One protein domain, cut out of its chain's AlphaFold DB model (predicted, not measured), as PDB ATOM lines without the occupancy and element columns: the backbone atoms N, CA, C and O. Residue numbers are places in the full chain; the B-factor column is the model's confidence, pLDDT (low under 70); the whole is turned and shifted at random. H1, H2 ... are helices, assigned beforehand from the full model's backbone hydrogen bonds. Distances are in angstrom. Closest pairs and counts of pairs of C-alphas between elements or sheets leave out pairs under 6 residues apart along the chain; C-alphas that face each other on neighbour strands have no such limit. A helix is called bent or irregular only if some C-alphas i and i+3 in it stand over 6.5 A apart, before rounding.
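AT A GLANCE: This is residues 2 to 49 of the 249 residues of an uncharacterized protein of Flavobacterium sp. WLB (UniProt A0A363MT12). Picture a loose, open arch of four separate helices, with H1, H2 and H3 strung round one end and the longest helix, H4, reaching away as an arm at the other. The chain turns from H1 through a loop into the short H2, goes on into H3, which comes back over H1, and then leaves through H4, of which residues 36 to 40 and 43 to 48 stick out. The printed part has 48 residues with four named helices, H1, H2, H3 and H4 in that order, and no named strand; its class is all helix. It is loose, with a radius of gyration of the C-alphas of 12.5 A, and elongated, spanning 37 by 21 by 12 A.

IN THESE COORDINATES: Find C-alpha 2 at (154.885, 172.306, 227.509); from there H1 runs over residues 2 to 8, 9.8 A from first to last C-alpha. Pass residues 9 to 16 and you reach H2, residues 17 to 21, 6.6 A long. H3 holds residues 25 to 32 and is 12.4 A long; look for its start at C-alpha 25, (153.528, 176.705, 208.318). It is irregular: C-alphas 26 and 29 are 7.4 A apart. H4 covers residues 36 to 48, is 18.3 A long and ends at C-alpha 48, (155.585, 185.674, 241.083).

HOW THE PARTS SIT: Begin at H1, which is only just apart from H2, their closest C-alphas being 8.3 A apart. Look next at Leu 3 and Phe 30: they are the closest C-alphas of H1 and H3, 7.0 A apart, and these helices are close but not clearly touching. Their lines are about perpendicular, at 80 degrees. H2 and H3 are also close but not clearly touching, with the closest C-alphas, those of Phe 19 and Phe 27, 6.7 A apart. H3 and H4 are close but not clearly touching too, with the C-alphas of Tyr 32 and His 38 closest at 7.6 A. They run the same way at a steep tilt of 54 degrees. H4 is apart from H1 and from H2. In H1, H2 and H4 every O i to N i+4 pair is within hydrogen-bond range; in H3 it is 0 of 4, while 4 of 5 O i to N i+3 pairs are within range.

THE WHOLE: The two C-alphas farthest apart are those of Ser 22 and Asn 48, at 37.9 A. Residues 21 to 26, 35 to 40 and 43 to 49 stand free. The links from H2 to H3 and from H3 to H4 are tight, and the link from H1 to H2 is short. The printed part has no cut. Its mean pLDDT is 90.7, and no printed residue is under 70 in this predicted model.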
ATOM      1  N   THR A   2     155.369 173.364 228.416       92.56
ATOM      2  CA  THR A   2     154.885 172.306 227.509       92.56
ATOM      3  C   THR A   2     155.583 172.243 226.152       92.56
ATOM      4  O   THR A   2     156.136 171.212 225.803       92.56
ATOM      5  N   LEU A   3     155.649 173.346 225.400       91.31
ATOM      6  CA  LEU A   3     156.277 173.308 224.068       91.31
ATOM      7  C   LEU A   3     157.776 172.987 224.138       91.31
ATOM      8  O   LEU A   3     158.293 172.285 223.278       91.31
ATOM      9  N   LYS A   4     158.461 173.472 225.182       91.44
ATOM     10  CA  LYS A   4     159.860 173.118 225.449       91.44
ATOM     11  C   LYS A   4     159.973 171.617 225.748       91.44
ATOM     12  O   LYS A   4     160.790 170.942 225.132       91.44
ATOM     13  N   PHE A   5     159.108 171.105 226.622       94.62
ATOM     14  CA  PHE A   5     159.040 169.686 226.952       94.62
ATOM     15  C   PHE A   5     158.836 168.821 225.699       94.62
ATOM     16  O   PHE A   5     159.613 167.901 225.486       94.62
ATOM     17  N   TYR A   6     157.897 169.162 224.810       94.19
ATOM     18  CA  TYR A   6     157.700 168.430 223.550       94.19
ATOM     19  C   TYR A   6     158.934 168.452 222.643       94.19
ATOM     20  O   TYR A   6     159.296 167.430 222.068       94.19
ATOM     21  N   THR A   7     159.626 169.592 222.530       91.00
ATOM     22  CA  THR A   7     160.852 169.669 221.713       91.00
ATOM     23  C   THR A   7     162.008 168.839 222.276       91.00
ATOM     24  O   THR A   7     162.860 168.389 221.509       91.00
ATOM     25  N   GLU A   8     162.040 168.638 223.595       93.50
ATOM     26  CA  GLU A   8     163.045 167.831 224.300       93.50
ATOM     27  C   GLU A   8     162.663 166.340 224.353       93.50
ATOM     28  O   GLU A   8     163.545 165.494 224.465       93.50
ATOM     29  N   ASN A   9     161.376 166.008 224.199       94.88
ATOM     30  CA  ASN A   9     160.822 164.653 224.280       94.88
ATOM     31  C   ASN A   9     160.049 164.317 222.994       94.88
ATOM     32  O   ASN A   9     158.827 164.217 222.994       94.88
ATOM     33  N   LYS A  10     160.763 164.159 221.878       92.69
ATOM     34  CA  LYS A  10     160.168 164.004 220.535       92.69
ATOM     35  C   LYS A  10     159.269 162.773 220.363       92.69
ATOM     36  O   LYS A  10     158.316 162.823 219.592       92.69
ATOM     37  N   GLU A  11     159.544 161.710 221.113       92.38
ATOM     38  CA  GLU A  11     158.739 160.480 221.118       92.38
ATOM     39  C   GLU A  11     157.457 160.612 221.960       92.38
ATOM     40  O   GLU A  11     156.594 159.739 221.928       92.38
ATOM     41  N   TYR A  12     157.307 161.700 222.724       93.44
ATOM     42  CA  TYR A  12     156.121 161.938 223.537       93.44
ATOM     43  C   TYR A  12     154.919 162.266 222.647       93.44
ATOM     44  O   TYR A  12     154.926 163.263 221.911       93.44
ATOM     45  N   LYS A  13     153.863 161.448 222.760       95.12
ATOM     46  CA  LYS A  13     152.603 161.657 222.041       95.12
ATOM     47  C   LYS A  13     152.055 163.048 222.329       95.12
ATOM     48  O   LYS A  13     151.708 163.353 223.466       95.12
ATOM     49  N   SER A  14     152.020 163.895 221.307       95.06
ATOM     50  CA  SER A  14     151.593 165.285 221.440       95.06
ATOM     51  C   SER A  14     151.281 165.908 220.090       95.06
ATOM     52  O   SER A  14     151.788 165.483 219.051       95.06
ATOM     53  N   ILE A  15     150.566 167.033 220.128       93.25
ATOM     54  CA  ILE A  15     150.292 167.890 218.966       93.25
ATOM     55  C   ILE A  15     151.552 168.397 218.241       93.25
ATOM     56  O   ILE A  15     151.441 169.007 217.179       93.25
ATOM     57  N   TYR A  16     152.747 168.200 218.811       92.81
ATOM     58  CA  TYR A  16     154.019 168.542 218.181       92.81
ATOM     59  C   TYR A  16     154.553 167.433 217.261       92.81
ATOM     60  O   TYR A  16     155.296 167.736 216.333       92.81
ATOM     61  N   GLN A  17     154.166 166.170 217.452       93.31
ATOM     62  CA  GLN A  17     154.661 165.057 216.628       93.31
ATOM     63  C   GLN A  17     154.422 165.229 215.121       93.31
ATOM     64  O   GLN A  17     155.375 165.041 214.363       93.31
ATOM     65  N   PRO A  18     153.244 165.690 214.650       93.06
ATOM     66  CA  PRO A  18     153.025 165.892 213.216       93.06
ATOM     67  C   PRO A  18     154.011 166.886 212.587       93.06
ATOM     68  O   PRO A  18     154.340 166.779 211.408       93.06
ATOM     69  N   PHE A  19     154.512 167.850 213.369       90.81
ATOM     70  CA  PHE A  19     155.538 168.780 212.904       90.81
ATOM     71  C   PHE A  19     156.882 168.090 212.650       90.81
ATOM     72  O   PHE A  19     157.606 168.496 211.745       90.81
ATOM     73  N   ILE A  20     157.227 167.076 213.450       88.75
ATOM     74  CA  ILE A  20     158.471 166.313 213.300       88.75
ATOM     75  C   ILE A  20     158.425 165.489 212.009       88.75
ATOM     76  O   ILE A  20     159.405 165.474 211.268       88.75
ATOM     77  N   GLU A  21     157.285 164.856 211.727       84.81
ATOM     78  CA  GLU A  21     157.070 164.057 210.513       84.81
ATOM     79  C   GLU A  21     157.016 164.925 209.251       84.81
ATOM     80  O   GLU A  21     157.636 164.605 208.236       84.81
ATOM     81  N   SER A  22     156.271 166.032 209.305       84.88
ATOM     82  CA  SER A  22     156.051 166.910 208.157       84.88
ATOM     83  C   SER A  22     155.976 168.378 208.589       84.88
ATOM     84  O   SER A  22     154.881 168.924 208.785       84.88
ATOM     85  N   PRO A  23     157.129 169.069 208.678       82.81
ATOM     86  CA  PRO A  23     157.179 170.483 209.020       82.81
ATOM     87  C   PRO A  23     156.291 171.328 208.100       82.81
ATOM     88  O   PRO A  23     156.399 171.274 206.875       82.81
ATOM     89  N   SER A  24     155.417 172.153 208.680       81.88
ATOM     90  CA  SER A  24     154.512 173.014 207.915       81.88
ATOM     91  C   SER A  24     154.322 174.379 208.578       81.88
ATOM     92  O   SER A  24     154.597 174.567 209.766       81.88
ATOM     93  N   LYS A  25     153.810 175.351 207.809       82.81
ATOM     94  CA  LYS A  25     153.528 176.705 208.318       82.81
ATOM     95  C   LYS A  25     152.478 176.717 209.438       82.81
ATOM     96  O   LYS A  25     152.457 177.681 210.200       82.81
ATOM     97  N   GLU A  26     151.652 175.670 209.561       82.19
ATOM     98  CA  GLU A  26     150.679 175.506 210.655       82.19
ATOM     99  C   GLU A  26     151.359 175.570 212.027       82.19
ATOM    100  O   GLU A  26     150.779 176.087 212.972       82.19
ATOM    101  N   PHE A  27     152.614 175.130 212.127       85.31
ATOM    102  CA  PHE A  27     153.353 175.046 213.386       85.31
ATOM    103  C   PHE A  27     154.231 176.270 213.666       85.31
ATOM    104  O   PHE A  27     154.892 176.331 214.701       85.31
ATOM    105  N   ASN A  28     154.229 177.286 212.794       84.88
ATOM    106  CA  ASN A  28     155.077 178.474 212.960       84.88
ATOM    107  C   ASN A  28     154.868 179.178 214.309       84.88
ATOM    108  O   ASN A  28     155.794 179.789 214.847       84.88
ATOM    109  N   TRP A  29     153.661 179.080 214.869       84.00
ATOM    110  CA  TRP A  29     153.336 179.671 216.159       84.00
ATOM    111  C   TRP A  29     154.102 179.033 217.328       84.00
ATOM    112  O   TRP A  29     154.390 179.743 218.293       84.00
ATOM    113  N   PHE A  30     154.515 177.758 217.241       85.88
ATOM    114  CA  PHE A  30     155.332 177.106 218.277       85.88
ATOM    115  C   PHE A  30     156.616 177.905 218.532       85.88
ATOM    116  O   PHE A  30     156.979 178.174 219.678       85.88
ATOM    117  N   TYR A  31     157.262 178.379 217.462       83.06
ATOM    118  CA  TYR A  31     158.492 179.167 217.544       83.06
ATOM    119  C   TYR A  31     158.308 180.521 218.228       83.06
ATOM    120  O   TYR A  31     159.259 181.064 218.798       83.06
ATOM    121  N   TYR A  32     157.100 181.088 218.206       87.50
ATOM    122  CA  TYR A  32     156.848 182.371 218.856       87.50
ATOM    123  C   TYR A  32     157.036 182.285 220.368       87.50
ATOM    124  O   TYR A  32     157.583 183.227 220.946       87.50
ATOM    125  N   TYR A  33     156.712 181.148 220.986       87.88
ATOM    126  CA  TYR A  33     156.866 180.930 222.426       87.88
ATOM    127  C   TYR A  33     158.325 180.810 222.893       87.88
ATOM    128  O   TYR A  33     158.600 180.997 224.077       87.88
ATOM    129  N   PHE A  34     159.273 180.585 221.979       89.44
ATOM    130  CA  PHE A  34     160.709 180.581 222.284       89.44
ATOM    131  C   PHE A  34     161.366 181.964 222.139       89.44
ATOM    132  O   PHE A  34     162.531 182.147 222.498       89.44
ATOM    133  N   LYS A  35     160.638 182.976 221.645       93.75
ATOM    134  CA  LYS A  35     161.159 184.349 221.551       93.75
ATOM    135  C   LYS A  35     161.421 184.930 222.945       93.75
ATOM    136  O   LYS A  35     160.670 184.687 223.889       93.75
ATOM    137  N   LYS A  36     162.442 185.795 223.046       94.19
ATOM    138  CA  LYS A  36     162.887 186.436 224.303       94.19
ATOM    139  C   LYS A  36     161.740 187.037 225.132       94.19
ATOM    140  O   LYS A  36     161.757 186.917 226.354       94.19
ATOM    141  N   GLY A  37     160.742 187.646 224.482       95.06
ATOM    142  CA  GLY A  37     159.565 188.215 225.151       95.06
ATOM    143  C   GLY A  37     158.731 187.176 225.910       95.06
ATOM    144  O   GLY A  37     158.486 187.348 227.101       95.06
ATOM    145  N   HIS A  38     158.374 186.061 225.265       92.88
ATOM    146  CA  HIS A  38     157.623 184.975 225.907       92.88
ATOM    147  C   HIS A  38     158.430 184.300 227.016       92.88
ATOM    148  O   HIS A  38     157.889 184.017 228.082       92.88
ATOM    149  N   VAL A  39     159.740 184.119 226.821       92.44
ATOM    150  CA  VAL A  39     160.627 183.589 227.870       92.44
ATOM    151  C   VAL A  39     160.660 184.519 229.089       92.44
ATOM    152  O   VAL A  39     160.640 184.034 230.220       92.44
ATOM    153  N   LYS A  40     160.673 185.845 228.890       95.56
ATOM    154  CA  LYS A  40     160.609 186.825 229.987       95.56
ATOM    155  C   LYS A  40     159.285 186.730 230.753       95.56
ATOM    156  O   LYS A  40     159.320 186.691 231.978       95.56
ATOM    157  N   ILE A  41     158.152 186.645 230.049       94.00
ATOM    158  CA  ILE A  41     156.823 186.463 230.665       94.00
ATOM    159  C   ILE A  41     156.778 185.156 231.455       94.00
ATOM    160  O   ILE A  41     156.344 185.143 232.601       94.00
ATOM    161  N   HIS A  42     157.282 184.068 230.876       91.62
ATOM    162  CA  HIS A  42     157.308 182.777 231.545       91.62
ATOM    163  C   HIS A  42     158.120 182.828 232.845       91.62
ATOM    164  O   HIS A  42     157.616 182.416 233.883       91.62
ATOM    165  N   LYS A  43     159.335 183.395 232.820       93.00
ATOM    166  CA  LYS A  43     160.144 183.591 234.036       93.00
ATOM    167  C   LYS A  43     159.420 184.451 235.072       93.00
ATOM    168  O   LYS A  43     159.442 184.110 236.244       93.00
ATOM    169  N   TYR A  44     158.760 185.527 234.640       95.12
ATOM    170  CA  TYR A  44     157.972 186.374 235.531       95.12
ATOM    171  C   TYR A  44     156.859 185.581 236.229       95.12
ATOM    172  O   TYR A  44     156.796 185.609 237.452       95.12
ATOM    173  N   ILE A  45     156.048 184.820 235.485       92.88
ATOM    174  CA  ILE A  45     154.991 183.967 236.056       92.88
ATOM    175  C   ILE A  45     155.591 183.001 237.083       92.88
ATOM    176  O   ILE A  45     155.158 182.984 238.229       92.88
ATOM    177  N   MET A  46     156.650 182.275 236.714       91.94
ATOM    178  CA  MET A  46     157.274 181.282 237.596       91.94
ATOM    179  C   MET A  46     157.872 181.862 238.883       91.94
ATOM    180  O   MET A  46     158.040 181.127 239.848       91.94
ATOM    181  N   SER A  47     158.230 183.148 238.893       94.00
ATOM    182  CA  SER A  47     158.807 183.816 240.065       94.00
ATOM    183  C   SER A  47     157.791 184.584 240.910       94.00
ATOM    184  O   SER A  47     158.150 185.011 242.000       94.00
ATOM    185  N   ASN A  48     156.572 184.814 240.413       94.69
ATOM    186  CA  ASN A  48     155.585 185.674 241.083       94.69
ATOM    187  C   ASN A  48     154.269 184.960 241.405       94.69
ATOM    188  O   ASN A  48     153.459 185.513 242.136       94.69
ATOM    189  N   PHE A  49     154.017 183.784 240.828       93.31
ATOM    190  CA  PHE A  49     152.763 183.062 241.020       93.31
ATOM    191  C   PHE A  49     152.962 181.964 242.061       93.31
ATOM    192  O   PHE A  49     153.966 181.257 242.033       93.31
TER     193      PHE A  49